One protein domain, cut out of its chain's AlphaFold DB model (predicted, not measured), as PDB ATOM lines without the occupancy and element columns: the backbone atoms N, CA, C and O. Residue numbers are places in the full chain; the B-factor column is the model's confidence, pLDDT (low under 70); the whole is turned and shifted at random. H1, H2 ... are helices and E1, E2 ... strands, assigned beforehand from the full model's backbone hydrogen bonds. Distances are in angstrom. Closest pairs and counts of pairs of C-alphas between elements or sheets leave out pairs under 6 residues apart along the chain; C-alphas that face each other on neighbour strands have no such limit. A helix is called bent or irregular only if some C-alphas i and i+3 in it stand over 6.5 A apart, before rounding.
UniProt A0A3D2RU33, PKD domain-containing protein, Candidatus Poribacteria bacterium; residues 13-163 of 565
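What this domain is: This is residues 13 to 163 of the 565 residues of the protein "PKD domain-containing protein" of Candidatus Poribacteria bacterium (UniProt A0A3D2RU33). A small two-stranded parallel sheet, E1 and E2, lies in the middle, with H2 packed near it; H1 lies far out on one side, and H3 and H5 lie side by side on the other. Long links join H1 to E1, E2 to H3 and H3 to H4, while tight links join H2 to E1 and to E2, and the short H4 lies at a third side. The 151 printed residues hold five named helices and two named strands, in the order H1 E1 H2 E2 H3 H4 H5; the class is mostly helix, with under half of the residues in named elements. The whole is compact, with a radius of gyration of the C-alphas of 16.5 A and spans of 42 by 41 by 29 A.

Where its parts are: E1 is residues 65 to 68 and E2 residues 86 to 90, 11.6 A long. H2, residues 72 to 82, is 16.1 A long and irregular: C-alphas 73 and 76 are 7.9 A apart. H3 is residues 106 to 118, 18.4 A; H5 is residues 148 to 159, 16.3 A, ending at C-alpha 159 (32.394, -19.883, 56.872). H4 is residues 137 to 140. H1, residues 26 to 39, is 20.5 A long and begins at C-alpha 26 (19.178, -53.264, 53.653).

How they stand to each other: E1 and E2 are parallel at 27 degrees, with N 67 and O 87 2.9 A apart, within hydrogen-bond range. E1, H2 and E2 form a strand-helix-strand unit, two parallel neighbour strands with a helix between, and its crossover is right-handed. Residues 87 to 88 of E2 also pair with residues 122 to 123, parallel. The closest C-alphas of H2 and E2, Arg 79 and Val 86, are 6.4 A apart. H3, with residues 112 to 116 alone, touches H2 at Gly 116 and Gly 75, C-alphas 6.2 A apart, at a shallow tilt of 30 degrees, the same way. H3 touches H5 at Ala 106 and Ser 148, C-alphas 4.8 A apart, at a shallow tilt of 22 degrees, the same way. H1 and H4 touch no helix. Every O i to N i+4 pair is within hydrogen-bond range in H1, H3 and H5, and 5 of 7 in H2; H4 is too short for such a pair.

The domain as a whole: The C-alphas farthest apart, of Ala 23 and Thr 161, are 46.3 A apart. The printed part has no cut. The links H1 to E1, E2 to H3 and H3 to H4 are long. No printed residue is under 70 in pLDDT.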
ATOM      1  N   SER A  13      29.471 -42.610  47.648       97.31
ATOM      2  CA  SER A  13      28.020 -42.698  47.843       97.31
ATOM      3  C   SER A  13      27.540 -44.045  47.305       97.31
ATOM      4  O   SER A  13      27.758 -44.348  46.131       97.31
ATOM      5  N   LEU A  14      26.983 -44.903  48.167       96.50
ATOM      6  CA  LEU A  14      26.614 -46.274  47.782       96.50
ATOM      7  C   LEU A  14      25.434 -46.325  46.813       96.50
ATOM      8  O   LEU A  14      25.389 -47.195  45.943       96.50
ATOM      9  N   ALA A  15      24.486 -45.417  46.992       97.06
ATOM     10  CA  ALA A  15      23.289 -45.297  46.188       97.06
ATOM     11  C   ALA A  15      22.739 -43.881  46.323       97.06
ATOM     12  O   ALA A  15      22.824 -43.296  47.404       97.06
ATOM     13  N   ASN A  16      22.150 -43.391  45.235       96.00
ATOM     14  CA  ASN A  16      21.150 -42.336  45.273       96.00
ATOM     15  C   ASN A  16      19.791 -43.023  45.408       96.00
ATOM     16  O   ASN A  16      19.507 -43.910  44.604       96.00
ATOM     17  N   GLU A  17      19.003 -42.651  46.415       96.69
ATOM     18  CA  GLU A  17      17.669 -43.218  46.667       96.69
ATOM     19  C   GLU A  17      17.701 -44.756  46.851       96.69
ATOM     20  O   GLU A  17      17.105 -45.525  46.095       96.69
ATOM     21  N   PHE A  18      18.459 -45.233  47.849       97.25
ATOM     22  CA  PHE A  18      18.729 -46.671  48.047       97.25
ATOM     23  C   PHE A  18      17.473 -47.540  48.217       97.25
ATOM     24  O   PHE A  18      17.467 -48.717  47.854       97.25
ATOM     25  N   ASP A  19      16.429 -46.965  48.800       96.44
ATOM     26  CA  ASP A  19      15.217 -47.629  49.270       96.44
ATOM     27  C   ASP A  19      14.158 -47.828  48.180       96.44
ATOM     28  O   ASP A  19      13.211 -48.586  48.376       96.44
ATOM     29  N   ILE A  20      14.346 -47.231  47.001       95.94
ATOM     30  CA  ILE A  20      13.500 -47.474  45.822       95.94
ATOM     31  C   ILE A  20      14.155 -48.431  44.818       95.94
ATOM     32  O   ILE A  20      13.691 -48.563  43.686       95.94
ATOM     33  N   MET A  21      15.234 -49.119  45.214       96.00
ATOM     34  CA  MET A  21      15.894 -50.138  44.397       96.00
ATOM     35  C   MET A  21      15.311 -51.531  44.691       96.00
ATOM     36  O   MET A  21      15.778 -52.208  45.606       96.00
ATOM     37  N   PRO A  22      14.358 -52.045  43.885       93.69
ATOM     38  CA  PRO A  22      13.549 -53.221  44.242       93.69
ATOM     39  C   PRO A  22      14.327 -54.544  44.291       93.69
ATOM     40  O   PRO A  22      13.790 -55.569  44.695       93.69
ATOM     41  N   ALA A  23      15.576 -54.554  43.829       96.62
ATOM     42  CA  ALA A  23      16.433 -55.736  43.786       96.62
ATOM     43  C   ALA A  23      17.448 -55.785  44.942       96.62
ATOM     44  O   ALA A  23      18.463 -56.485  44.823       96.62
ATOM     45  N   LYS A  24      17.271 -54.964  45.984       96.62
ATOM     46  CA  LYS A  24      18.221 -54.791  47.088       96.62
ATOM     47  C   LYS A  24      17.484 -54.727  48.416       96.62
ATOM     48  O   LYS A  24      16.504 -54.007  48.543       96.62
ATOM     49  N   GLU A  25      18.024 -55.428  49.403       95.94
ATOM     50  CA  GLU A  25      17.600 -55.331  50.800       95.94
ATOM     51  C   GLU A  25      18.612 -54.503  51.603       95.94
ATOM     52  O   GLU A  25      19.763 -54.348  51.190       95.94
ATOM     53  N   GLU A  26      18.248 -54.026  52.798       95.00
ATOM     54  CA  GLU A  26      19.178 -53.264  53.653       95.00
ATOM     55  C   GLU A  26      20.493 -54.024  53.924       95.00
ATOM     56  O   GLU A  26      21.581 -53.448  53.886       95.00
ATOM     57  N   SER A  27      20.411 -55.347  54.097       97.19
ATOM     58  CA  SER A  27      21.586 -56.205  54.304       97.19
ATOM     59  C   SER A  27      22.559 -56.240  53.112       97.19
ATOM     60  O   SER A  27      23.760 -56.447  53.305       97.19
ATOM     61  N   ASP A  28      22.084 -55.994  51.885       98.19
ATOM     62  CA  ASP A  28      22.968 -55.843  50.725       98.19
ATOM     63  C   ASP A  28      23.790 -54.558  50.830       98.19
ATOM     64  O   ASP A  28      24.993 -54.574  50.547       98.19
ATOM     65  N   TRP A  29      23.166 -53.461  51.267       98.06
ATOM     66  CA  TRP A  29      23.833 -52.176  51.469       98.06
ATOM     67  C   TRP A  29      24.883 -52.258  52.579       98.06
ATOM     68  O   TRP A  29      26.015 -51.809  52.381       98.06
ATOM     69  N   ASP A  30      24.564 -52.926  53.692       98.19
ATOM     70  CA  ASP A  30      25.517 -53.221  54.772       98.19
ATOM     71  C   ASP A  30      26.744 -53.973  54.242       98.19
ATOM     72  O   ASP A  30      27.893 -53.587  54.487       98.19
ATOM     73  N   ARG A  31      26.508 -55.021  53.445       98.12
ATOM     74  CA  ARG A  31      27.576 -55.804  52.822       98.12
ATOM     75  C   ARG A  31      28.422 -54.954  51.873       98.12
ATOM     76  O   ARG A  31      29.644 -55.101  51.857       98.12
ATOM     77  N   PHE A  32      27.818 -54.070  51.077       97.81
ATOM     78  CA  PHE A  32      28.560 -53.182  50.176       97.81
ATOM     79  C   PHE A  32      29.425 -52.173  50.928       97.81
ATOM     80  O   PHE A  32      30.589 -51.996  50.562       97.81
ATOM     81  N   PHE A  33      28.911 -51.581  52.006       97.88
ATOM     82  CA  PHE A  33      29.699 -50.716  52.881       97.88
ATOM     83  C   PHE A  33      30.922 -51.445  53.436       97.88
ATOM     84  O   PHE A  33      32.033 -50.924  53.356       97.88
ATOM     85  N   GLN A  34      30.733 -52.659  53.955       96.62
ATOM     86  CA  GLN A  34      31.815 -53.464  54.523       96.62
ATOM     87  C   GLN A  34      32.847 -53.865  53.466       96.62
ATOM     88  O   GLN A  34      34.047 -53.815  53.725       96.62
ATOM     89  N   ILE A  35      32.412 -54.212  52.249       97.00
ATOM     90  CA  ILE A  35      33.333 -54.446  51.130       97.00
ATOM     91  C   ILE A  35      34.160 -53.185  50.874       97.00
ATOM     92  O   ILE A  35      35.381 -53.295  50.764       97.00
ATOM     93  N   ILE A  36      33.528 -52.007  50.808       96.38
ATOM     94  CA  ILE A  36      34.231 -50.740  50.579       96.38
ATOM     95  C   ILE A  36      35.247 -50.467  51.692       96.38
ATOM     96  O   ILE A  36      36.428 -50.284  51.416       96.38
ATOM     97  N   GLN A  37      34.814 -50.523  52.949       95.25
ATOM     98  CA  GLN A  37      35.681 -50.325  54.108       95.25
ATOM     99  C   GLN A  37      36.890 -51.278  54.102       95.25
ATOM    100  O   GLN A  37      38.006 -50.854  54.378       95.25
ATOM    101  N   ASN A  38      36.690 -52.547  53.738       95.00
ATOM    102  CA  ASN A  38      37.743 -53.561  53.783       95.00
ATOM    103  C   ASN A  38      38.765 -53.472  52.640       95.00
ATOM    104  O   ASN A  38      39.830 -54.076  52.751       95.00
ATOM    105  N   ASN A  39      38.464 -52.784  51.531       95.50
ATOM    106  CA  ASN A  39      39.398 -52.706  50.397       95.50
ATOM    107  C   ASN A  39      39.733 -51.272  49.958       95.50
ATOM    108  O   ASN A  39      40.358 -51.093  48.905       95.50
ATOM    109  N   ASP A  40      39.331 -50.257  50.721       96.44
ATOM    110  CA  ASP A  40      39.792 -48.885  50.545       96.44
ATOM    111  C   ASP A  40      40.917 -48.580  51.547       96.44
ATOM    112  O   ASP A  40      40.643 -48.267  52.706       96.44
ATOM    113  N   PRO A  41      42.196 -48.645  51.128       95.81
ATOM    114  CA  PRO A  41      43.327 -48.493  52.041       95.81
ATOM    115  C   PRO A  41      43.490 -47.066  52.587       95.81
ATOM    116  O   PRO A  41      44.339 -46.849  53.447       95.81
ATOM    117  N   TYR A  42      42.724 -46.095  52.078       95.94
ATOM    118  CA  TYR A  42      42.783 -44.691  52.500       95.94
ATOM    119  C   TYR A  42      41.587 -44.267  53.349       95.94
ATOM    120  O   TYR A  42      41.478 -43.085  53.666       95.94
ATOM    121  N   ASP A  43      40.695 -45.208  53.668       93.94
ATOM    122  CA  ASP A  43      39.520 -44.992  54.506       93.94
ATOM    123  C   ASP A  43      38.684 -43.766  54.082       93.94
ATOM    124  O   ASP A  43      38.356 -42.892  54.883       93.94
ATOM    125  N   ARG A  44      38.365 -43.660  52.780       96.38
ATOM    126  CA  ARG A  44      37.621 -42.508  52.248       96.38
ATOM    127  C   ARG A  44      36.242 -42.392  52.889       96.38
ATOM    128  O   ARG A  44      35.611 -43.394  53.247       96.38
ATOM    129  N   LEU A  45      35.735 -41.157  52.917       97.94
ATOM    130  CA  LEU A  45      34.358 -40.877  53.304       97.94
ATOM    131  C   LEU A  45      33.387 -41.713  52.472       97.94
ATOM    132  O   LEU A  45      33.554 -41.890  51.265       97.94
ATOM    133  N   ARG A  46      32.377 -42.239  53.152       97.62
ATOM    134  CA  ARG A  46      31.327 -43.089  52.607       97.62
ATOM    135  C   ARG A  46      29.995 -42.879  53.315       97.62
ATOM    136  O   ARG A  46      29.954 -42.808  54.551       97.62
ATOM    137  N   GLY A  47      28.944 -42.800  52.511       97.88
ATOM    138  CA  GLY A  47      27.562 -42.540  52.901       97.88
ATOM    139  C   GLY A  47      26.587 -43.203  51.925       97.88
ATOM    140  O   GLY A  47      26.994 -43.889  50.985       97.88
ATOM    141  N   ILE A  48      25.293 -43.040  52.176       98.12
ATOM    142  CA  ILE A  48      24.212 -43.594  51.359       98.12
ATOM    143  C   ILE A  48      23.027 -42.636  51.424       98.12
ATOM    144  O   ILE A  48      22.728 -42.158  52.508       98.12
ATOM    145  N   HIS A  49      22.389 -42.353  50.293       95.88
ATOM    146  CA  HIS A  49      21.329 -41.354  50.182       95.88
ATOM    147  C   HIS A  49      19.951 -42.023  50.113       95.88
ATOM    148  O   HIS A  49      19.750 -42.951  49.325       95.88
ATOM    149  N   ASN A  50      19.004 -41.563  50.932       96.88
ATOM    150  CA  ASN A  50      17.617 -42.056  50.987       96.88
ATOM    151  C   ASN A  50      16.696 -41.408  49.944       96.88
ATOM    152  O   ASN A  50      17.094 -40.432  49.335       96.88
ATOM    153  N   CYS A  51      15.473 -41.925  49.796       94.19
ATOM    154  CA  CYS A  51      14.307 -41.266  49.199       94.19
ATOM    155  C   CYS A  51      13.165 -41.188  50.229       94.19
ATOM    156  O   CYS A  51      12.836 -40.115  50.732       94.19
ATOM    157  N   GLN A  52      12.607 -42.337  50.617       91.06
ATOM    158  CA  GLN A  52      11.463 -42.475  51.526       91.06
ATOM    159  C   GLN A  52      11.880 -43.031  52.896       91.06
ATOM    160  O   GLN A  52      11.451 -42.522  53.933       91.06
ATOM    161  N   LEU A  53      12.710 -44.076  52.907       93.38
ATOM    162  CA  LEU A  53      13.169 -44.766  54.113       93.38
ATOM    163  C   LEU A  53      14.545 -44.277  54.559       93.38
ATOM    164  O   LEU A  53      15.430 -44.043  53.747       93.38
ATOM    165  N   TRP A  54      14.756 -44.191  55.870       94.38
ATOM    166  CA  TRP A  54      16.025 -43.746  56.444       94.38
ATOM    167  C   TRP A  54      16.954 -44.925  56.722       94.38
ATOM    168  O   TRP A  54      16.561 -45.879  57.391       94.38
ATOM    169  N   TYR A  55      18.199 -44.830  56.258       96.12
ATOM    170  CA  TYR A  55      19.248 -45.776  56.625       96.12
ATOM    171  C   TYR A  55      19.802 -45.444  58.021       96.12
ATOM    172  O   TYR A  55      19.920 -44.275  58.393       96.12
ATOM    173  N   ASP A  56      20.190 -46.456  58.801       95.88
ATOM    174  CA  ASP A  56      20.849 -46.218  60.087       95.88
ATOM    175  C   ASP A  56      22.300 -45.741  59.895       95.88
ATOM    176  O   ASP A  56      23.247 -46.527  59.783       95.88
ATOM    177  N   HIS A  57      22.495 -44.423  59.896       97.06
ATOM    178  CA  HIS A  57      23.822 -43.821  59.770       97.06
ATOM    179  C   HIS A  57      24.701 -43.965  61.027       97.06
ATOM    180  O   HIS A  57      25.886 -43.619  60.974       97.06
ATOM    181  N   ASN A  58      24.197 -44.516  62.141       96.62
ATOM    182  CA  ASN A  58      25.036 -44.831  63.305       96.62
ATOM    183  C   ASN A  58      25.955 -46.029  63.060       96.62
ATOM    184  O   ASN A  58      27.007 -46.127  63.699       96.62
ATOM    185  N   LYS A  59      25.624 -46.889  62.089       96.69
ATOM    186  CA  LYS A  59      26.425 -48.063  61.726       96.69
ATOM    187  C   LYS A  59      27.916 -47.706  61.546       96.69
ATOM    188  O   LYS A  59      28.246 -46.672  60.957       96.69
ATOM    189  N   PRO A  60      28.851 -48.538  62.047       95.56
ATOM    190  CA  PRO A  60      30.266 -48.171  62.192       95.56
ATOM    191  C   PRO A  60      31.008 -47.992  60.861       95.56
ATOM    192  O   PRO A  60      32.049 -47.345  60.812       95.56
ATOM    193  N   TRP A  61      30.482 -48.549  59.770       95.44
ATOM    194  CA  TRP A  61      31.040 -48.382  58.427       95.44
ATOM    195  C   TRP A  61      30.611 -47.080  57.742       95.44
ATOM    196  O   TRP A  61      31.186 -46.734  56.711       95.44
ATOM    197  N   VAL A  62      29.640 -46.352  58.296       97.69
ATOM    198  CA  VAL A  62      29.168 -45.063  57.777       97.69
ATOM    199  C   VAL A  62      29.996 -43.935  58.381       97.69
ATOM    200  O   VAL A  62      30.119 -43.840  59.601       97.69
ATOM    201  N   THR A  63      30.532 -43.055  57.537       97.81
ATOM    202  CA  THR A  63      31.372 -41.927  57.995       97.81
ATOM    203  C   THR A  63      30.582 -40.644  58.240       97.81
ATOM    204  O   THR A  63      30.971 -39.839  59.079       97.81
ATOM    205  N   HIS A  64      29.475 -40.459  57.524       98.19
ATOM    206  CA  HIS A  64      28.591 -39.303  57.623       98.19
ATOM    207  C   HIS A  64      27.168 -39.705  57.219       98.19
ATOM    208  O   HIS A  64      26.980 -40.662  56.463       98.19
ATOM    209  N   ALA A  65      26.174 -38.971  57.709       97.94
ATOM    210  CA  ALA A  65      24.817 -39.064  57.189       97.94
ATOM    211  C   ALA A  65      24.724 -38.248  55.892       97.94
ATOM    212  O   ALA A  65      25.094 -37.077  55.893       97.94
ATOM    213  N   SER A  66      24.268 -38.860  54.801       98.06
ATOM    214  CA  SER A  66      23.939 -38.194  53.531       98.06
ATOM    215  C   SER A  66      22.441 -38.394  53.339       98.06
ATOM    216  O   SER A  66      21.976 -39.530  53.333       98.06
ATOM    217  N   VAL A  67      21.676 -37.302  53.337       96.81
ATOM    218  CA  VAL A  67      20.216 -37.369  53.476       96.81
ATOM    219  C   VAL A  67      19.505 -36.562  52.396       96.81
ATOM    220  O   VAL A  67      19.906 -35.437  52.090       96.81
ATOM    221  N   GLN A  68      18.413 -37.123  51.878       96.88
ATOM    222  CA  GLN A  68      17.421 -36.410  51.077       96.88
ATOM    223  C   GLN A  68      16.271 -35.996  51.986       96.88
ATOM    224  O   GLN A  68      15.523 -36.836  52.493       96.88
ATOM    225  N   THR A  69      16.131 -34.696  52.218       94.56
ATOM    226  CA  THR A  69      14.976 -34.140  52.924       94.56
ATOM    227  C   THR A  69      14.845 -32.649  52.657       94.56
ATOM    228  O   THR A  69      15.821 -31.902  52.634       94.56
ATOM    229  N   SER A  70      13.607 -32.185  52.486       90.56
ATOM    230  CA  SER A  70      13.303 -30.756  52.410       90.56
ATOM    231  C   SER A  70      12.983 -30.128  53.767       90.56
ATOM    232  O   SER A  70      12.724 -28.922  53.819       90.56
ATOM    233  N   ASP A  71      12.955 -30.925  54.836       90.69
ATOM    234  CA  ASP A  71      12.791 -30.453  56.206       90.69
ATOM    235  C   ASP A  71      14.125 -29.917  56.736       90.69
ATOM    236  O   ASP A  71      15.008 -30.684  57.126       90.69
ATOM    237  N   MET A  72      14.264 -28.589  56.741       93.81
ATOM    238  CA  MET A  72      15.445 -27.930  57.303       93.81
ATOM    239  C   MET A  72      15.386 -27.812  58.828       93.81
ATOM    240  O   MET A  72      16.388 -27.431  59.426       93.81
ATOM    241  N   ALA A  73      14.263 -28.178  59.458       92.06
ATOM    242  CA  ALA A  73      14.090 -28.079  60.901       92.06
ATOM    243  C   ALA A  73      14.708 -29.259  61.679       92.06
ATOM    244  O   ALA A  73      14.560 -29.383  62.895       92.06
ATOM    245  N   GLY A  74      15.375 -30.179  60.977       92.06
ATOM    246  CA  GLY A  74      15.930 -31.395  61.563       92.06
ATOM    247  C   GLY A  74      17.416 -31.336  61.916       92.06
ATOM    248  O   GLY A  74      17.919 -32.311  62.464       92.06
ATOM    249  N   GLY A  75      18.145 -30.262  61.602       94.19
ATOM    250  CA  GLY A  75      19.615 -30.269  61.572       94.19
ATOM    251  C   GLY A  75      20.266 -30.611  62.914       94.19
ATOM    252  O   GLY A  75      21.059 -31.552  63.005       94.19
ATOM    253  N   VAL A  76      19.880 -29.905  63.975       94.06
ATOM    254  CA  VAL A  76      20.307 -30.149  65.360       94.06
ATOM    255  C   VAL A  76      19.945 -31.569  65.783       94.06
ATOM    256  O   VAL A  76      20.791 -32.287  66.324       94.06
ATOM    257  N   ARG A  77      18.718 -32.014  65.481       93.94
ATOM    258  CA  ARG A  77      18.253 -33.373  65.784       93.94
ATOM    259  C   ARG A  77      19.107 -34.429  65.082       93.94
ATOM    260  O   ARG A  77      19.513 -35.388  65.729       93.94
ATOM    261  N   TYR A  78      19.426 -34.260  63.798       94.25
ATOM    262  CA  TYR A  78      20.265 -35.202  63.051       94.25
ATOM    263  C   TYR A  78      21.685 -35.261  63.610       94.25
ATOM    264  O   TYR A  78      22.234 -36.349  63.784       94.25
ATOM    265  N   ARG A  79      22.273 -34.111  63.961       92.88
ATOM    266  CA  ARG A  79      23.590 -34.076  64.610       92.88
ATOM    267  C   ARG A  79      23.592 -34.810  65.945       92.88
ATOM    268  O   ARG A  79      24.523 -35.565  66.218       92.88
ATOM    269  N   GLN A  80      22.551 -34.613  66.753       92.69
ATOM    270  CA  GLN A  80      22.382 -35.315  68.023       92.69
ATOM    271  C   GLN A  80      22.188 -36.821  67.820       92.69
ATOM    272  O   GLN A  80      22.810 -37.613  68.524       92.69
ATOM    273  N   GLN A  81      21.371 -37.206  66.841       94.19
ATOM    274  CA  GLN A  81      21.042 -38.594  66.536       94.19
ATOM    275  C   GLN A  81      22.245 -39.390  66.020       94.19
ATOM    276  O   GLN A  81      22.399 -40.546  66.406       94.19
ATOM    277  N   TYR A  82      23.059 -38.799  65.139       94.56
ATOM    278  CA  TYR A  82      24.114 -39.533  64.437       94.56
ATOM    279  C   TYR A  82      25.514 -39.334  65.011       94.56
ATOM    280  O   TYR A  82      26.382 -40.163  64.752       94.56
ATOM    281  N   GLN A  83      25.764 -38.240  65.748       92.69
ATOM    282  CA  GLN A  83      27.092 -37.904  66.294       92.69
ATOM    283  C   GLN A  83      28.219 -37.989  65.238       92.69
ATOM    284  O   GLN A  83      29.364 -38.329  65.531       92.69
ATOM    285  N   LYS A  84      27.872 -37.687  63.984       95.06
ATOM    286  CA  LYS A  84      28.720 -37.700  62.787       95.06
ATOM    287  C   LYS A  84      28.384 -36.467  61.943       95.06
ATOM    288  O   LYS A  84      27.329 -35.864  62.163       95.06
ATOM    289  N   PRO A  85      29.229 -36.088  60.967       97.12
ATOM    290  CA  PRO A  85      28.848 -35.089  59.977       97.12
ATOM    291  C   PRO A  85      27.511 -35.453  59.317       97.12
ATOM    292  O   PRO A  85      27.275 -36.616  58.985       97.12
ATOM    293  N   VAL A  86      26.646 -34.456  59.138       97.56
ATOM    294  CA  VAL A  86      25.349 -34.595  58.467       97.56
ATOM    295  C   VAL A  86      25.365 -33.715  57.230       97.56
ATOM    296  O   VAL A  86      25.625 -32.517  57.327       97.56
ATOM    297  N   VAL A  87      25.098 -34.315  56.079       98.19
ATOM    298  CA  VAL A  87      25.020 -33.658  54.781       98.19
ATOM    299  C   VAL A  87      23.579 -33.764  54.303       98.19
ATOM    300  O   VAL A  87      23.106 -34.860  54.007       98.19
ATOM    301  N   TYR A  88      22.884 -32.630  54.228       97.94
ATOM    302  CA  TYR A  88      21.671 -32.482  53.428       97.94
ATOM    303  C   TYR A  88      22.069 -32.557  51.959       97.94
ATOM    304  O   TYR A  88      22.267 -31.532  51.312       97.94
ATOM    305  N   ASP A  89      22.284 -33.770  51.473       97.50
ATOM    306  CA  ASP A  89      22.847 -34.035  50.153       97.50
ATOM    307  C   ASP A  89      21.853 -33.622  49.055       97.50
ATOM    308  O   ASP A  89      22.236 -33.059  48.031       97.50
ATOM    309  N   GLU A  90      20.556 -33.755  49.349       97.31
ATOM    310  CA  GLU A  90      19.474 -33.220  48.530       97.31
ATOM    311  C   GLU A  90      18.388 -32.566  49.403       97.31
ATOM    312  O   GLU A  90      17.694 -33.222  50.183       97.31
ATOM    313  N   CYS A  91      18.200 -31.251  49.252       96.12
ATOM    314  CA  CYS A  91      17.178 -30.485  49.977       96.12
ATOM    315  C   CYS A  91      16.234 -29.707  49.048       96.12
ATOM    316  O   CYS A  91      15.769 -28.615  49.388       96.12
ATOM    317  N   LYS A  92      15.896 -30.330  47.908       95.94
ATOM    318  CA  LYS A  92      15.329 -29.715  46.693       95.94
ATOM    319  C   LYS A  92      16.355 -28.895  45.908       95.94
ATOM    320  O   LYS A  92      17.453 -28.630  46.388       95.94
ATOM    321  N   TYR A  93      15.965 -28.483  44.706       95.75
ATOM    322  CA  TYR A  93      16.811 -27.752  43.770       95.75
ATOM    323  C   TYR A  93      16.178 -26.451  43.306       95.75
ATOM    324  O   TYR A  93      14.969 -26.376  43.058       95.75
ATOM    325  N   GLU A  94      17.030 -25.445  43.131       94.50
ATOM    326  CA  GLU A  94      16.666 -24.222  42.429       94.50
ATOM    327  C   GLU A  94      16.256 -24.561  40.988       94.50
ATOM    328  O   GLU A  94      16.971 -25.284  40.290       94.50
ATOM    329  N   GLY A  95      15.108 -24.081  40.514       90.06
ATOM    330  CA  GLY A  95      14.681 -24.388  39.149       90.06
ATOM    331  C   GLY A  95      13.221 -24.099  38.853       90.06
ATOM    332  O   GLY A  95      12.534 -23.401  39.598       90.06
ATOM    333  N   ASN A  96      12.757 -24.621  37.719       83.00
ATOM    334  CA  ASN A  96      11.415 -24.366  37.196       83.00
ATOM    335  C   ASN A  96      10.717 -25.614  36.631       83.00
ATOM    336  O   ASN A  96       9.662 -25.472  36.010       83.00
ATOM    337  N   ILE A  97      11.260 -26.817  36.850       81.12
ATOM    338  CA  ILE A  97      10.588 -28.049  36.419       81.12
ATOM    339  C   ILE A  97       9.260 -28.228  37.176       81.12
ATOM    340  O   ILE A  97       9.114 -27.767  38.308       81.12
ATOM    341  N   PRO A  98       8.263 -28.931  36.615       75.19
ATOM    342  CA  PRO A  98       6.947 -29.067  37.250       75.19
ATOM    343  C   PRO A  98       6.942 -29.962  38.502       75.19
ATOM    344  O   PRO A  98       5.898 -30.149  39.128       75.19
ATOM    345  N   HIS A  99       8.089 -30.523  38.886       79.06
ATOM    346  CA  HIS A  99       8.213 -31.429  40.018       79.06
ATOM    347  C   HIS A  99       8.571 -30.681  41.306       79.06
ATOM    348  O   HIS A  99       9.481 -29.856  41.327       79.06
ATOM    349  N   GLY A 100       7.903 -31.026  42.412       77.62
ATOM    350  CA  GLY A 100       8.059 -30.347  43.708       77.62
ATOM    351  C   GLY A 100       9.454 -30.424  44.347       77.62
ATOM    352  O   GLY A 100       9.679 -29.769  45.368       77.62
ATOM    353  N   TRP A 101      10.364 -31.224  43.787       86.88
ATOM    354  CA  TRP A 101      11.763 -31.342  44.200       86.88
ATOM    355  C   TRP A 101      12.712 -30.402  43.436       86.88
ATOM    356  O   TRP A 101      13.802 -30.148  43.930       86.88
ATOM    357  N   GLY A 102      12.317 -29.830  42.292       89.31
ATOM    358  CA  GLY A 102      13.189 -28.989  41.451       89.31
ATOM    359  C   GLY A 102      12.572 -27.654  41.042       89.31
ATOM    360  O   GLY A 102      12.729 -27.183  39.920       89.31
ATOM    361  N   ASN A 103      11.780 -27.059  41.924       84.56
ATOM    362  CA  ASN A 103      11.027 -25.851  41.597       84.56
ATOM    363  C   ASN A 103      11.084 -24.778  42.682       84.56
ATOM    364  O   ASN A 103      10.182 -23.943  42.765       84.56
ATOM    365  N   ILE A 104      12.114 -24.813  43.533       86.81
ATOM    366  CA  ILE A 104      12.320 -23.749  44.516       86.81
ATOM    367  C   ILE A 104      13.053 -22.569  43.875       86.81
ATOM    368  O   ILE A 104      13.777 -22.705  42.891       86.81
ATOM    369  N   THR A 105      12.860 -21.387  44.446       86.94
ATOM    370  CA  THR A 105      13.570 -20.176  44.029       86.94
ATOM    371  C   THR A 105      15.019 -20.179  44.521       86.94
ATOM    372  O   THR A 105      15.360 -20.833  45.509       86.94
ATOM    373  N   ALA A 106      15.857 -19.349  43.900       91.31
ATOM    374  CA  ALA A 106      17.217 -19.079  44.356       91.31
ATOM    375  C   ALA A 106      17.283 -18.650  45.830       91.31
ATOM    376  O   ALA A 106      18.120 -19.136  46.584       91.31
ATOM    377  N   LYS A 107      16.372 -17.764  46.260       92.88
ATOM    378  CA  LYS A 107      16.284 -17.296  47.653       92.88
ATOM    379  C   LYS A 107      15.995 -18.444  48.613       92.88
ATOM    380  O   LYS A 107      16.677 -18.581  49.619       92.88
ATOM    381  N   GLN A 108      15.049 -19.316  48.263       93.44
ATOM    382  CA  GLN A 108      14.752 -20.507  49.061       93.44
ATOM    383  C   GLN A 108      15.950 -21.463  49.127       93.44
ATOM    384  O   GLN A 108      16.186 -22.056  50.176       93.44
ATOM    385  N   MET A 109      16.726 -21.602  48.048       97.50
ATOM    386  CA  MET A 109      17.962 -22.392  48.067       97.50
ATOM    387  C   MET A 109      19.009 -21.757  48.997       97.50
ATOM    388  O   MET A 109      19.558 -22.441  49.856       97.50
ATOM    389  N   VAL A 110      19.231 -20.440  48.911       98.25
ATOM    390  CA  VAL A 110      20.137 -19.708  49.820       98.25
ATOM    391  C   VAL A 110      19.701 -19.863  51.280       98.25
ATOM    392  O   VAL A 110      20.535 -20.189  52.123       98.25
ATOM    393  N   GLN A 111      18.401 -19.742  51.570       97.44
ATOM    394  CA  GLN A 111      17.855 -19.955  52.911       97.44
ATOM    395  C   GLN A 111      18.189 -21.350  53.450       97.44
ATOM    396  O   GLN A 111      18.601 -21.490  54.599       97.44
ATOM    397  N   ARG A 112      18.051 -22.396  52.624       97.75
ATOM    398  CA  ARG A 112      18.388 -23.779  53.009       97.75
ATOM    399  C   ARG A 112      19.871 -23.944  53.318       97.75
ATOM    400  O   ARG A 112      20.212 -24.615  54.288       97.75
ATOM    401  N   PHE A 113      20.742 -23.312  52.535       98.50
ATOM    402  CA  PHE A 113      22.182 -23.319  52.785       98.50
ATOM    403  C   PHE A 113      22.536 -22.667  54.123       98.50
ATOM    404  O   PHE A 113      23.285 -23.258  54.902       98.50
ATOM    405  N   TRP A 114      21.968 -21.497  54.423       98.38
ATOM    406  CA  TRP A 114      22.181 -20.829  55.707       98.38
ATOM    407  C   TRP A 114      21.595 -21.621  56.878       98.38
ATOM    408  O   TRP A 114      22.323 -21.904  57.824       98.38
ATOM    409  N   ALA A 115      20.337 -22.056  56.790       97.94
ATOM    410  CA  ALA A 115      19.693 -22.879  57.813       97.94
ATOM    411  C   ALA A 115      20.501 -24.152  58.114       97.94
ATOM    412  O   ALA A 115      20.934 -24.359  59.244       97.94
ATOM    413  N   GLY A 116      20.801 -24.959  57.090       97.56
ATOM    414  CA  GLY A 116      21.551 -26.202  57.260       97.56
ATOM    415  C   GLY A 116      22.957 -25.980  57.824       97.56
ATOM    416  O   GLY A 116      23.372 -26.705  58.728       97.56
ATOM    417  N   THR A 117      23.667 -24.946  57.357       97.69
ATOM    418  CA  THR A 117      25.014 -24.615  57.856       97.69
ATOM    419  C   THR A 117      24.982 -24.163  59.316       97.69
ATOM    420  O   THR A 117      25.811 -24.600  60.111       97.69
ATOM    421  N   VAL A 118      24.017 -23.325  59.704       98.06
ATOM    422  CA  VAL A 118      23.907 -22.798  61.074       98.06
ATOM    423  C   VAL A 118      23.344 -23.845  62.052       98.06
ATOM    424  O   VAL A 118      23.710 -23.843  63.223       98.06
ATOM    425  N   SER A 119      22.592 -24.850  61.590       96.94
ATOM    426  CA  SER A 119      22.344 -26.073  62.379       96.94
ATOM    427  C   SER A 119      23.596 -26.958  62.532       96.94
ATOM    428  O   SER A 119      23.555 -28.014  63.167       96.94
ATOM    429  N   GLY A 120      24.731 -26.564  61.943       96.06
ATOM    430  CA  GLY A 120      26.003 -27.282  61.974       96.06
ATOM    431  C   GLY A 120      26.087 -28.478  61.023       96.06
ATOM    432  O   GLY A 120      26.885 -29.386  61.254       96.06
ATOM    433  N   CYS A 121      25.232 -28.515  60.003       97.19
ATOM    434  CA  CYS A 121      25.245 -29.518  58.941       97.19
ATOM    435  C   CYS A 121      25.942 -28.965  57.685       97.19
ATOM    436  O   CYS A 121      26.349 -27.807  57.629       97.19
ATOM    437  N   TYR A 122      26.054 -29.800  56.657       97.44
ATOM    438  CA  TYR A 122      26.492 -29.432  55.311       97.44
ATOM    439  C   TYR A 122      25.307 -29.541  54.349       97.44
ATOM    440  O   TYR A 122      24.372 -30.294  54.618       97.44
ATOM    441  N   VAL A 123      25.331 -28.804  53.238       98.12
ATOM    442  CA  VAL A 123      24.203 -28.741  52.296       98.12
ATOM    443  C   VAL A 123      24.699 -28.903  50.860       98.12
ATOM    444  O   VAL A 123      25.659 -28.248  50.450       98.12
ATOM    445  N   GLY A 124      24.054 -29.796  50.115       96.62
ATOM    446  CA  GLY A 124      24.237 -30.013  48.688       96.62
ATOM    447  C   GLY A 124      23.381 -29.049  47.865       96.62
ATOM    448  O   GLY A 124      22.254 -28.717  48.227       96.62
ATOM    449  N   HIS A 125      23.939 -28.578  46.751       96.88
ATOM    450  CA  HIS A 125      23.244 -27.729  45.783       96.88
ATOM    451  C   HIS A 125      22.839 -28.556  44.563       96.88
ATOM    452  O   HIS A 125      23.616 -29.388  44.091       96.88
ATOM    453  N   GLY A 126      21.690 -28.233  43.974       94.25
ATOM    454  CA  GLY A 126      21.347 -28.653  42.621       94.25
ATOM    455  C   GLY A 126      20.491 -27.612  41.909       94.25
ATOM    456  O   GLY A 126      19.848 -26.776  42.545       94.25
ATOM    457  N   GLU A 127      20.502 -27.684  40.577       93.06
ATOM    458  CA  GLU A 127      19.803 -26.752  39.696       93.06
ATOM    459  C   GLU A 127      19.043 -27.494  38.585       93.06
ATOM    460  O   GLU A 127      19.549 -28.443  37.977       93.06
ATOM    461  N   THR A 128      17.823 -27.038  38.304       91.25
ATOM    462  CA  THR A 128      16.853 -27.680  37.405       91.25
ATOM    463  C   THR A 128      16.106 -26.656  36.541       91.25
ATOM    464  O   THR A 128      14.886 -26.699  36.409       91.25
ATOM    465  N   TYR A 129      16.828 -25.706  35.941       86.69
ATOM    466  CA  TYR A 129      16.242 -24.824  34.927       86.69
ATOM    467  C   TYR A 129      16.100 -25.539  33.581       86.69
ATOM    468  O   TYR A 129      17.091 -25.975  32.990       86.69
ATOM    469  N   GLU A 130      14.870 -25.628  33.075       83.38
ATOM    470  CA  GLU A 130      14.580 -26.130  31.735       83.38
ATOM    471  C   GLU A 130      15.314 -25.311  30.664       83.38
ATOM    472  O   GLU A 130      15.394 -24.080  30.709       83.38
ATOM    473  N   HIS A 131      15.839 -26.011  29.660       80.62
ATOM    474  CA  HIS A 131      16.564 -25.417  28.545       80.62
ATOM    475  C   HIS A 131      16.106 -26.043  27.228       80.62
ATOM    476  O   HIS A 131      15.900 -27.252  27.158       80.62
ATOM    477  N   SER A 132      16.019 -25.247  26.158       77.56
ATOM    478  CA  SER A 132      15.540 -25.690  24.835       77.56
ATOM    479  C   SER A 132      16.358 -26.829  24.213       77.56
ATOM    480  O   SER A 132      15.850 -27.575  23.384       77.56
ATOM    481  N   GLY A 133      17.618 -26.978  24.626       78.62
ATOM    482  CA  GLY A 133      18.489 -28.099  24.256       78.62
ATOM    483  C   GLY A 133      18.413 -29.313  25.189       78.62
ATOM    484  O   GLY A 133      19.326 -30.127  25.150       78.62
ATOM    485  N   ASP A 134      17.406 -29.394  26.065       75.31
ATOM    486  CA  ASP A 134      17.247 -30.452  27.073       75.31
ATOM    487  C   ASP A 134      18.486 -30.602  27.990       75.31
ATOM    488  O   ASP A 134      18.981 -31.695  28.268       75.31
ATOM    489  N   LEU A 135      19.020 -29.467  28.456       77.69
ATOM    490  CA  LEU A 135      20.180 -29.385  29.352       77.69
ATOM    491  C   LEU A 135      19.727 -29.048  30.779       77.69
ATOM    492  O   LEU A 135      19.765 -27.888  31.180       77.69
ATOM    493  N   LEU A 136      19.295 -30.064  31.527       82.38
ATOM    494  CA  LEU A 136      19.010 -29.958  32.962       82.38
ATOM    495  C   LEU A 136      20.287 -30.233  33.759       82.38
ATOM    496  O   LEU A 136      20.783 -31.363  33.760       82.38
ATOM    497  N   TRP A 137      20.811 -29.208  34.435       89.31
ATOM    498  CA  TRP A 137      22.124 -29.269  35.081       89.31
ATOM    499  C   TRP A 137      22.247 -30.425  36.082       89.31
ATOM    500  O   TRP A 137      23.220 -31.171  36.023       89.31
ATOM    501  N   TRP A 138      21.231 -30.633  36.926       89.38
ATOM    502  CA  TRP A 138      21.181 -31.715  37.917       89.38
ATOM    503  C   TRP A 138      21.504 -33.115  37.354       89.38
ATOM    504  O   TRP A 138      22.188 -33.885  38.021       89.38
ATOM    505  N   SER A 139      21.074 -33.447  36.127       89.25
ATOM    506  CA  SER A 139      21.329 -34.773  35.527       89.25
ATOM    507  C   SER A 139      22.414 -34.784  34.456       89.25
ATOM    508  O   SER A 139      23.067 -35.807  34.257       89.25
ATOM    509  N   LYS A 140      22.591 -33.680  33.725       91.38
ATOM    510  CA  LYS A 140      23.428 -33.625  32.512       91.38
ATOM    511  C   LYS A 140      24.643 -32.710  32.653       91.38
ATOM    512  O   LYS A 140      25.488 -32.680  31.760       91.38
ATOM    513  N   GLY A 141      24.751 -31.978  33.761       89.19
ATOM    514  CA  GLY A 141      25.763 -30.948  33.967       89.19
ATOM    515  C   GLY A 141      25.605 -29.765  33.006       89.19
ATOM    516  O   GLY A 141      24.534 -29.509  32.457       89.19
ATOM    517  N   GLY A 142      26.696 -29.025  32.803       88.00
ATOM    518  CA  GLY A 142      26.731 -27.836  31.951       88.00
ATOM    519  C   GLY A 142      26.921 -26.555  32.758       88.00
ATOM    520  O   GLY A 142      27.696 -26.525  33.714       88.00
ATOM    521  N   VAL A 143      26.240 -25.490  32.345       88.88
ATOM    522  CA  VAL A 143      26.361 -24.151  32.939       88.88
ATOM    523  C   VAL A 143      25.232 -23.931  33.937       88.88
ATOM    524  O   VAL A 143      24.076 -24.159  33.591       88.88
ATOM    525  N   LEU A 144      25.583 -23.473  35.138       91.31
ATOM    526  CA  LEU A 144      24.629 -23.000  36.140       91.31
ATOM    527  C   LEU A 144      23.984 -21.691  35.669       91.31
ATOM    528  O   LEU A 144      24.679 -20.792  35.189       91.31
ATOM    529  N   ARG A 145      22.666 -21.596  35.787       88.81
ATOM    530  CA  ARG A 145      21.831 -20.470  35.337       88.81
ATOM    531  C   ARG A 145      21.133 -19.762  36.487       88.81
ATOM    532  O   ARG A 145      20.604 -18.673  36.281       88.81
ATOM    533  N   GLY A 146      21.112 -20.395  37.652       90.44
ATOM    534  CA  GLY A 146      20.494 -19.885  38.851       90.44
ATOM    535  C   GLY A 146      21.253 -18.735  39.487       90.44
ATOM    536  O   GLY A 146      22.391 -18.403  39.144       90.44
ATOM    537  N   GLU A 147      20.599 -18.137  40.468       95.75
ATOM    538  CA  GLU A 147      21.128 -17.031  41.246       95.75
ATOM    539  C   GLU A 147      21.730 -17.478  42.581       95.75
ATOM    540  O   GLU A 147      22.538 -16.733  43.139       95.75
ATOM    541  N   SER A 148      21.408 -18.667  43.105       97.94
ATOM    542  CA  SER A 148      21.993 -19.133  44.369       97.94
ATOM    543  C   SER A 148      23.501 -19.439  44.326       97.94
ATOM    544  O   SER A 148      24.155 -19.153  45.334       97.94
ATOM    545  N   PRO A 149      24.122 -19.914  43.219       97.69
ATOM    546  CA  PRO A 149      25.539 -20.285  43.217       97.69
ATOM    547  C   PRO A 149      26.516 -19.204  43.719       97.69
ATOM    548  O   PRO A 149      27.331 -19.524  44.589       97.69
ATOM    549  N   PRO A 150      26.459 -17.928  43.273       97.88
ATOM    550  CA  PRO A 150      27.334 -16.889  43.826       97.88
ATOM    551  C   PRO A 150      27.098 -16.626  45.324       97.88
ATOM    552  O   PRO A 150      28.054 -16.363  46.048       97.88
ATOM    553  N   ARG A 151      25.861 -16.762  45.826       98.50
ATOM    554  CA  ARG A 151      25.546 -16.569  47.256       98.50
ATOM    555  C   ARG A 151      26.029 -17.747  48.108       98.50
ATOM    556  O   ARG A 151      26.499 -17.550  49.224       98.50
ATOM    557  N   ILE A 152      25.982 -18.965  47.571       98.50
ATOM    558  CA  ILE A 152      26.559 -20.157  48.209       98.50
ATOM    559  C   ILE A 152      28.090 -20.045  48.262       98.50
ATOM    560  O   ILE A 152      28.701 -20.395  49.273       98.50
ATOM    561  N   ALA A 153      28.719 -19.513  47.209       98.31
ATOM    562  CA  ALA A 153      30.150 -19.217  47.216       98.31
ATOM    563  C   ALA A 153      30.512 -18.183  48.296       98.31
ATOM    564  O   ALA A 153      31.455 -18.411  49.052       98.31
ATOM    565  N   TYR A 154      29.714 -17.121  48.445       98.44
ATOM    566  CA  TYR A 154      29.873 -16.162  49.540       98.44
ATOM    567  C   TYR A 154      29.735 -16.818  50.921       98.44
ATOM    568  O   TYR A 154      30.584 -16.601  51.781       98.44
ATOM    569  N   LEU A 155      28.721 -17.665  51.142       98.38
ATOM    570  CA  LEU A 155      28.582 -18.393  52.409       98.38
ATOM    571  C   LEU A 155      29.822 -19.250  52.697       98.38
ATOM    572  O   LEU A 155      30.300 -19.277  53.827       98.38
ATOM    573  N   LYS A 156      30.381 -19.916  51.682       97.25
ATOM    574  CA  LYS A 156      31.624 -20.682  51.831       97.25
ATOM    575  C   LYS A 156      32.791 -19.795  52.273       97.25
ATOM    576  O   LYS A 156      33.510 -20.178  53.191       97.25
ATOM    577  N   GLU A 157      32.983 -18.640  51.642       97.50
ATOM    578  CA  GLU A 157      34.015 -17.669  52.036       97.50
ATOM    579  C   GLU A 157      33.775 -17.143  53.458       97.50
ATOM    580  O   GLU A 157      34.703 -17.064  54.259       97.50
ATOM    581  N   PHE A 158      32.522 -16.871  53.820       96.88
ATOM    582  CA  PHE A 158      32.140 -16.421  55.155       96.88
ATOM    583  C   PHE A 158      32.415 -17.482  56.230       96.88
ATOM    584  O   PHE A 158      32.992 -17.167  57.270       96.88
ATOM    585  N   VAL A 159      32.087 -18.752  55.975       95.69
ATOM    586  CA  VAL A 159      32.394 -19.883  56.872       95.69
ATOM    587  C   VAL A 159      33.894 -20.012  57.137       95.69
ATOM    588  O   VAL A 159      34.281 -20.334  58.255       95.69
ATOM    589  N   GLN A 160      34.756 -19.675  56.174       95.06
ATOM    590  CA  GLN A 160      36.212 -19.682  56.373       95.06
ATOM    591  C   GLN A 160      36.712 -18.601  57.346       95.06
ATOM    592  O   GLN A 160      37.864 -18.656  57.767       95.06
ATOM    593  N   THR A 161      35.871 -17.629  57.711       95.12
ATOM    594  CA  THR A 161      36.185 -16.600  58.719       95.12
ATOM    595  C   THR A 161      35.775 -16.995  60.140       95.12
ATOM    596  O   THR A 161      36.144 -16.320  61.100       95.12
ATOM    597  N   MET A 162      34.997 -18.072  60.281       96.00
ATOM    598  CA  MET A 162      34.518 -18.566  61.571       96.00
ATOM    599  C   MET A 162      35.630 -19.313  62.320       96.00
ATOM    600  O   MET A 162      36.602 -19.749  61.699       96.00
ATOM    601  N   PRO A 163      35.488 -19.531  63.642       97.06
ATOM    602  CA  PRO A 163      36.248 -20.579  64.317       97.06
ATOM    603  C   PRO A 163      36.069 -21.928  63.612       97.06
ATOM    604  O   PRO A 163      35.051 -22.143  62.949       97.06
TER     605      PRO A 163